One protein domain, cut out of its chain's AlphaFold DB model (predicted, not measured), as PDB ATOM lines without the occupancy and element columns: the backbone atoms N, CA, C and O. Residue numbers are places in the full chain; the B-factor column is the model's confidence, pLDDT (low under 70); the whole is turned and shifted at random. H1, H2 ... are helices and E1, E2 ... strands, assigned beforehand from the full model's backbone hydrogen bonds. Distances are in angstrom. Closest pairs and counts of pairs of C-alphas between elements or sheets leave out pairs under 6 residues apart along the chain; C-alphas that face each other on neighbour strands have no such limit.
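AT A GLANCE: This is residues 85 to 119 and 134 to 161 of the 351 residues of the protein "U32 family peptidase" of Candidatus Marinimicrobia bacterium (UniProt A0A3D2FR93). There is little regular structure: a small sheet, E1, E2 and E3, sits in the middle, with short helices H1 and H2 away from it toward opposite ends. The 63 printed residues run H1 E1 H2 E2 E3, mixed in class, with only 23 in named elements; the sheet's order is E1 - E2 - E3, all antiparallel. The whole is loose and flat, radius of gyration of the C-alphas 14.4 A, spans 48 by 29 by 15 A.

HOW THE PARTS SIT: E2, residues 139 to 143, is antiparallel to E1, residues 107 to 111, at 149 degrees; N 108 and O 142 are within hydrogen-bond range, 2.8 A. E2 forms a hairpin with E3, residues 150 to 152; N 141 and O 151 are 2.8 A apart. H1, residues 85 to 90, and H2, residues 116 to 119, are apart and not on the sheet. In H1 every O i to N i+4 pair is within hydrogen-bond range; H2 is too short for one.

IN THESE COORDINATES: E1 measures 12.9 A, E2 13.6 A, E3 6.5 A, H1 8.3 A and H2 5.3 A. H1 begins at C-alpha 85 (203.370, 22.287, 70.359); E3 ends at C-alpha 152 (193.140, 28.003, 78.294).

THE WHOLE: The C-alphas farthest apart, Gly 97 and Ala 117, are 48.2 A apart. Residues 120 to 133 are not printed; C-alphas 119 and 134 are 15.9 A apart. The link H1 to E1 is long. Confidence is under 70 in residues 112 to 119, 134 to 138 and 154 to 161.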
ATOM      1  N   ILE A  85     204.658  21.671  70.711       83.50
ATOM      2  CA  ILE A  85     203.370  22.287  70.359       83.50
ATOM      3  C   ILE A  85     202.881  21.783  68.998       83.50
ATOM      4  O   ILE A  85     201.731  21.394  68.858       83.50
ATOM      5  N   SER A  86     203.751  21.717  67.988       86.00
ATOM      6  CA  SER A  86     203.364  21.225  66.655       86.00
ATOM      7  C   SER A  86     202.902  19.760  66.677       86.00
ATOM      8  O   SER A  86     201.966  19.391  65.964       86.00
ATOM      9  N   ASN A  87     203.520  18.924  67.519       86.31
ATOM     10  CA  ASN A  87     203.110  17.529  67.672       86.31
ATOM     11  C   ASN A  87     201.783  17.409  68.427       86.31
ATOM     12  O   ASN A  87     200.925  16.626  68.035       86.31
ATOM     13  N   TYR A  88     201.617  18.198  69.486       84.19
ATOM     14  CA  TYR A  88     200.389  18.238  70.267       84.19
ATOM     15  C   TYR A  88     199.195  18.698  69.418       84.19
ATOM     16  O   TYR A  88     198.182  18.013  69.374       84.19
ATOM     17  N   MET A  89     199.355  19.795  68.671       82.06
ATOM     18  CA  MET A  89     198.266  20.413  67.906       82.06
ATOM     19  C   MET A  89     197.914  19.638  66.627       82.06
ATOM     20  O   MET A  89     196.750  19.569  66.248       82.06
ATOM     21  N   ASN A  90     198.906  19.077  65.919       84.31
ATOM     22  CA  ASN A  90     198.701  18.534  64.564       84.31
ATOM     23  C   ASN A  90     199.348  17.177  64.307       84.31
ATOM     24  O   ASN A  90     199.433  16.766  63.151       84.31
ATOM     25  N   HIS A  91     199.881  16.513  65.335       85.06
ATOM     26  CA  HIS A  91     200.638  15.262  65.189       85.06
ATOM     27  C   HIS A  91     201.825  15.382  64.216       85.06
ATOM     28  O   HIS A  91     202.225  14.429  63.546       85.06
ATOM     29  N   ARG A  92     202.383  16.595  64.116       86.50
ATOM     30  CA  ARG A  92     203.504  16.949  63.245       86.50
ATOM     31  C   ARG A  92     204.701  17.300  64.112       86.50
ATOM     32  O   ARG A  92     204.815  18.424  64.600       86.50
ATOM     33  N   ASP A  93     205.577  16.327  64.332       86.69
ATOM     34  CA  ASP A  93     206.733  16.470  65.212       86.69
ATOM     35  C   ASP A  93     207.788  17.447  64.653       86.69
ATOM     36  O   ASP A  93     208.437  17.213  63.621       86.69
ATOM     37  N   ALA A  94     207.985  18.562  65.365       84.19
ATOM     38  CA  ALA A  94     209.009  19.554  65.055       84.19
ATOM     39  C   ALA A  94     210.433  19.001  65.244       84.19
ATOM     40  O   ALA A  94     211.344  19.403  64.512       84.19
ATOM     41  N   ASN A  95     210.624  18.027  66.137       82.38
ATOM     42  CA  ASN A  95     211.907  17.364  66.385       82.38
ATOM     43  C   ASN A  95     212.289  16.412  65.239       82.38
ATOM     44  O   ASN A  95     213.464  16.103  65.058       82.38
ATOM     45  N   GLN A  96     211.325  16.040  64.389       84.75
ATOM     46  CA  GLN A  96     211.545  15.333  63.119       84.75
ATOM     47  C   GLN A  96     211.540  16.260  61.894       84.75
ATOM     48  O   GLN A  96     211.652  15.814  60.758       84.75
ATOM     49  N   GLY A  97     211.435  17.574  62.106       83.50
ATOM     50  CA  GLY A  97     211.519  18.573  61.040       83.50
ATOM     51  C   GLY A  97     210.188  18.831  60.338       83.50
ATOM     52  O   GLY A  97     210.161  19.506  59.311       83.50
ATOM     53  N   THR A  98     209.076  18.359  60.904       86.94
ATOM     54  CA  THR A  98     207.737  18.493  60.306       86.94
ATOM     55  C   THR A  98     206.904  19.630  60.903       86.94
ATOM     56  O   THR A  98     205.704  19.697  60.655       86.94
ATOM     57  N   CYS A  99     207.545  20.541  61.650       87.94
ATOM     58  CA  CYS A  99     206.911  21.698  62.291       87.94
ATOM     59  C   CYS A  99     205.928  22.420  61.353       87.94
ATOM     60  O   CYS A  99     206.307  22.806  60.246       87.94
ATOM     61  N   THR A 100     204.692  22.631  61.814       86.81
ATOM     62  CA  THR A 100     203.649  23.381  61.088       86.81
ATOM     63  C   THR A 100     203.572  24.849  61.487       86.81
ATOM     64  O   THR A 100     202.670  25.554  61.041       86.81
ATOM     65  N   ASN A 101     204.501  25.311  62.329       85.75
ATOM     66  CA  ASN A 101     204.498  26.651  62.910       85.75
ATOM     67  C   ASN A 101     203.192  26.957  63.665       85.75
ATOM     68  O   ASN A 101     202.676  28.064  63.563       85.75
ATOM     69  N   SER A 102     202.670  25.992  64.435       84.12
ATOM     70  CA  SER A 102     201.427  26.174  65.203       84.12
ATOM     71  C   SER A 102     201.498  27.310  66.219       84.12
ATOM     72  O   SER A 102     200.531  28.030  66.396       84.12
ATOM     73  N   CYS A 103     202.679  27.593  66.769       80.69
ATOM     74  CA  CYS A 103     202.919  28.787  67.583       80.69
ATOM     75  C   CYS A 103     202.811  30.125  66.819       80.69
ATOM     76  O   CYS A 103     203.150  31.171  67.363       80.69
ATOM     77  N   ARG A 104     202.447  30.097  65.534       80.94
ATOM     78  CA  ARG A 104     202.307  31.252  64.643       80.94
ATOM     79  C   ARG A 104     200.993  31.172  63.863       80.94
ATOM     80  O   ARG A 104     200.910  31.697  62.761       80.94
ATOM     81  N   TRP A 105     199.985  30.470  64.360       80.88
ATOM     82  CA  TRP A 105     198.660  30.468  63.744       80.88
ATOM     83  C   TRP A 105     197.845  31.701  64.140       80.88
ATOM     84  O   TRP A 105     198.320  32.543  64.907       80.88
ATOM     85  N   GLU A 106     196.667  31.862  63.541       77.44
ATOM     86  CA  GLU A 106     195.738  32.929  63.906       77.44
ATOM     87  C   GLU A 106     194.813  32.427  65.014       77.44
ATOM     88  O   GLU A 106     194.027  31.504  64.811       77.44
ATOM     89  N   TYR A 107     194.943  33.047  66.184       77.31
ATOM     90  CA  TYR A 107     194.194  32.711  67.385       77.31
ATOM     91  C   TYR A 107     193.280  33.873  67.775       77.31
ATOM     92  O   TYR A 107     193.744  35.011  67.880       77.31
ATOM     93  N   ASP A 108     192.008  33.575  68.015       75.12
ATOM     94  CA  ASP A 108     191.029  34.506  68.565       75.12
ATOM     95  C   ASP A 108     190.951  34.321  70.086       75.12
ATOM     96  O   ASP A 108     190.802  33.203  70.580       75.12
ATOM     97  N   ILE A 109     191.018  35.423  70.836       75.25
ATOM     98  CA  ILE A 109     190.844  35.398  72.294       75.25
ATOM     99  C   ILE A 109     189.349  35.315  72.609       75.25
ATOM    100  O   ILE A 109     188.558  36.164  72.187       75.25
ATOM    101  N   LYS A 110     188.964  34.308  73.388       71.75
ATOM    102  CA  LYS A 110     187.633  34.152  73.972       71.75
ATOM    103  C   LYS A 110     187.699  34.439  75.463       71.75
ATOM    104  O   LYS A 110     188.682  34.128  76.130       71.75
ATOM    105  N   GLN A 111     186.614  34.999  75.983       72.38
ATOM    106  CA  GLN A 111     186.411  35.158  77.412       72.38
ATOM    107  C   GLN A 111     185.105  34.467  77.801       72.38
ATOM    108  O   GLN A 111     184.023  34.905  77.397       72.38
ATOM    109  N   ASN A 112     185.196  33.420  78.614       64.00
ATOM    110  CA  ASN A 112     184.047  32.898  79.326       64.00
ATOM    111  C   ASN A 112     183.706  33.879  80.446       64.00
ATOM    112  O   ASN A 112     184.447  34.048  81.410       64.00
ATOM    113  N   LYS A 113     182.577  34.574  80.296       53.53
ATOM    114  CA  LYS A 113     182.010  35.371  81.382       53.53
ATOM    115  C   LYS A 113     181.445  34.394  82.403       53.53
ATOM    116  O   LYS A 113     180.426  33.756  82.127       53.53
ATOM    117  N   GLU A 114     182.083  34.271  83.562       53.94
ATOM    118  CA  GLU A 114     181.436  33.617  84.694       53.94
ATOM    119  C   GLU A 114     180.072  34.271  84.961       53.94
ATOM    120  O   GLU A 114     179.861  35.467  84.735       53.94
ATOM    121  N   SER A 115     179.114  33.462  85.416       53.25
ATOM    122  CA  SER A 115     177.802  33.948  85.843       53.25
ATOM    123  C   SER A 115     177.939  35.087  86.866       53.25
ATOM    124  O   SER A 115     178.936  35.164  87.582       53.25
ATOM    125  N   LEU A 116     176.911  35.933  86.996       49.72
ATOM    126  CA  LEU A 116     176.863  37.031  87.979       49.72
ATOM    127  C   LEU A 116     177.287  36.610  89.406       49.72
ATOM    128  O   LEU A 116     177.867  37.418  90.121       49.72
ATOM    129  N   ALA A 117     177.081  35.345  89.789       52.22
ATOM    130  CA  ALA A 117     177.491  34.802  91.085       52.22
ATOM    131  C   ALA A 117     179.022  34.646  91.265       52.22
ATOM    132  O   ALA A 117     179.504  34.735  92.392       52.22
ATOM    133  N   GLY A 118     179.791  34.443  90.187       52.62
ATOM    134  CA  GLY A 118     181.264  34.385  90.225       52.62
ATOM    135  C   GLY A 118     181.903  35.774  90.335       52.62
ATOM    136  O   GLY A 118     182.857  35.978  91.088       52.62
ATOM    137  N   LEU A 119     181.284  36.774  89.693       50.88
ATOM    138  CA  LEU A 119     181.662  38.192  89.789       50.88
ATOM    139  C   LEU A 119     181.450  38.782  91.193       50.88
ATOM    140  O   LEU A 119     182.171  39.691  91.591       50.88
ATOM    141  N   SER A 134     197.281  38.123  87.731       45.75
ATOM    142  CA  SER A 134     197.180  37.349  86.490       45.75
ATOM    143  C   SER A 134     195.706  37.034  86.181       45.75
ATOM    144  O   SER A 134     194.947  36.788  87.130       45.75
ATOM    145  N   PRO A 135     195.263  37.046  84.907       51.97
ATOM    146  CA  PRO A 135     193.927  36.602  84.524       51.97
ATOM    147  C   PRO A 135     193.764  35.091  84.776       51.97
ATOM    148  O   PRO A 135     193.811  34.280  83.859       51.97
ATOM    149  N   GLY A 136     193.592  34.699  86.037       49.25
ATOM    150  CA  GLY A 136     193.178  33.356  86.414       49.25
ATOM    151  C   GLY A 136     191.706  33.147  86.066       49.25
ATOM    152  O   GLY A 136     190.875  33.986  86.407       49.25
ATOM    153  N   ASP A 137     191.432  32.028  85.394       57.25
ATOM    154  CA  ASP A 137     190.123  31.480  85.029       57.25
ATOM    155  C   ASP A 137     189.240  32.364  84.121       57.25
ATOM    156  O   ASP A 137     188.625  33.348  84.525       57.25
ATOM    157  N   GLY A 138     189.124  31.959  82.848       60.44
ATOM    158  CA  GLY A 138     188.093  32.471  81.937       60.44
ATOM    159  C   GLY A 138     188.572  32.945  80.568       60.44
ATOM    160  O   GLY A 138     187.720  33.240  79.733       60.44
ATOM    161  N   TYR A 139     189.877  32.996  80.294       71.94
ATOM    162  CA  TYR A 139     190.400  33.331  78.964       71.94
ATOM    163  C   TYR A 139     190.896  32.094  78.221       71.94
ATOM    164  O   TYR A 139     191.589  31.246  78.778       71.94
ATOM    165  N   TYR A 140     190.543  32.019  76.943       75.06
ATOM    166  CA  TYR A 140     190.900  30.925  76.053       75.06
ATOM    167  C   TYR A 140     191.362  31.494  74.717       75.06
ATOM    168  O   TYR A 140     190.917  32.567  74.309       75.06
ATOM    169  N   VAL A 141     192.212  30.764  74.006       78.12
ATOM    170  CA  VAL A 141     192.417  30.980  72.575       78.12
ATOM    171  C   VAL A 141     191.715  29.900  71.771       78.12
ATOM    172  O   VAL A 141     191.711  28.733  72.150       78.12
ATOM    173  N   GLU A 142     191.159  30.290  70.634       79.69
ATOM    174  CA  GLU A 142     190.599  29.394  69.624       79.69
ATOM    175  C   GLU A 142     191.318  29.666  68.301       79.69
ATOM    176  O   GLU A 142     191.493  30.820  67.913       79.69
ATOM    177  N   GLU A 143     191.773  28.624  67.613       82.25
ATOM    178  CA  GLU A 143     192.383  28.779  66.290       82.25
ATOM    179  C   GLU A 143     191.294  28.844  65.208       82.25
ATOM    180  O   GLU A 143     190.291  28.131  65.279       82.25
ATOM    181  N   LYS A 144     191.478  29.703  64.201       77.75
ATOM    182  CA  LYS A 144     190.442  29.998  63.195       77.75
ATOM    183  C   LYS A 144     189.964  28.786  62.397       77.75
ATOM    184  O   LYS A 144     188.774  28.700  62.098       77.75
ATOM    185  N   GLU A 145     190.855  27.870  62.034       80.62
ATOM    186  CA  GLU A 145     190.514  26.641  61.308       80.62
ATOM    187  C   GLU A 145     190.035  25.502  62.236       80.62
ATOM    188  O   GLU A 145     189.555  24.475  61.749       80.62
ATOM    189  N   ARG A 146     190.097  25.688  63.563       77.25
ATOM    190  CA  ARG A 146     189.708  24.723  64.611       77.25
ATOM    191  C   ARG A 146     188.647  25.293  65.552       77.25
ATOM    192  O   ARG A 146     188.786  25.283  66.774       77.25
ATOM    193  N   THR A 147     187.553  25.774  64.970       77.50
ATOM    194  CA  THR A 147     186.415  26.306  65.731       77.50
ATOM    195  C   THR A 147     185.860  25.261  66.709       77.50
ATOM    196  O   THR A 147     185.536  24.142  66.310       77.50
ATOM    197  N   GLY A 148     185.710  25.639  67.978       76.06
ATOM    198  CA  GLY A 148     185.257  24.786  69.076       76.06
ATOM    199  C   GLY A 148     186.376  24.127  69.890       76.06
ATOM    200  O   GLY A 148     186.076  23.515  70.914       76.06
ATOM    201  N   GLU A 149     187.644  24.243  69.478       79.81
ATOM    202  CA  GLU A 149     188.801  23.831  70.282       79.81
ATOM    203  C   GLU A 149     189.354  25.035  71.066       79.81
ATOM    204  O   GLU A 149     190.127  25.837  70.538       79.81
ATOM    205  N   GLU A 150     188.954  25.163  72.334       77.94
ATOM    206  CA  GLU A 150     189.409  26.229  73.232       77.94
ATOM    207  C   GLU A 150     190.629  25.785  74.056       77.94
ATOM    208  O   GLU A 150     190.608  24.749  74.725       77.94
ATOM    209  N   TYR A 151     191.691  26.592  74.041       76.62
ATOM    210  CA  TYR A 151     192.920  26.362  74.803       76.62
ATOM    211  C   TYR A 151     193.037  27.417  75.911       76.62
ATOM    212  O   TYR A 151     193.063  28.605  75.586       76.62
ATOM    213  N   PRO A 152     193.099  27.037  77.200       73.75
ATOM    214  CA  PRO A 152     193.140  28.003  78.294       73.75
ATOM    215  C   PRO A 152     194.417  28.847  78.244       73.75
ATOM    216  O   PRO A 152     195.496  28.347  77.917       73.75
ATOM    217  N   MET A 153     194.285  30.134  78.562       70.94
ATOM    218  CA  MET A 153     195.416  31.044  78.737       70.94
ATOM    219  C   MET A 153     195.743  31.160  80.223       70.94
ATOM    220  O   MET A 153     194.875  31.503  81.020       70.94
ATOM    221  N   GLU A 154     197.001  30.908  80.573       62.50
ATOM    222  CA  GLU A 154     197.532  31.097  81.922       62.50
ATOM    223  C   GLU A 154     198.716  32.074  81.862       62.50
ATOM    224  O   GLU A 154     199.519  32.042  80.923       62.50
ATOM    225  N   GLU A 155     198.818  32.944  82.865       57.50
ATOM    226  CA  GLU A 155     199.887  33.934  83.012       57.50
ATOM    227  C   GLU A 155     200.593  33.741  84.353       57.50
ATOM    228  O   GLU A 155     199.938  33.682  85.398       57.50
ATOM    229  N   ASP A 156     201.924  33.636  84.325       58.59
ATOM    230  CA  ASP A 156     202.756  33.609  85.533       58.59
ATOM    231  C   ASP A 156     203.435  34.970  85.779       58.59
ATOM    232  O   ASP A 156     203.145  35.963  85.112       58.59
ATOM    233  N   GLU A 157     204.345  35.038  86.755       49.66
ATOM    234  CA  GLU A 157     205.093  36.259  87.103       49.66
ATOM    235  C   GLU A 157     205.926  36.861  85.948       49.66
ATOM    236  O   GLU A 157     206.364  38.008  86.040       49.66
ATOM    237  N   ASN A 158     206.137  36.112  84.863       46.53
ATOM    238  CA  ASN A 158     206.861  36.525  83.664       46.53
ATOM    239  C   ASN A 158     205.940  36.739  82.443       46.53
ATOM    240  O   ASN A 158     206.446  37.044  81.360       46.53
ATOM    241  N   GLY A 159     204.616  36.621  82.602       54.81
ATOM    242  CA  GLY A 159     203.614  36.934  81.580       54.81
ATOM    243  C   GLY A 159     202.904  35.721  80.962       54.81
ATOM    244  O   GLY A 159     203.113  34.569  81.344       54.81
ATOM    245  N   THR A 160     202.030  35.987  79.986       57.72
ATOM    246  CA  THR A 160     201.379  34.954  79.160       57.72
ATOM    247  C   THR A 160     202.301  34.519  78.006       57.72
ATOM    248  O   THR A 160     202.703  35.339  77.182       57.72
ATOM    249  N   TYR A 161     202.592  33.220  77.869       56.78
ATOM    250  CA  TYR A 161     203.568  32.687  76.891       56.78
ATOM    251  C   TYR A 161     203.001  32.335  75.502       56.78
ATOM    252  O   TYR A 161     203.626  31.596  74.731       56.78
TER     253      TYR A 161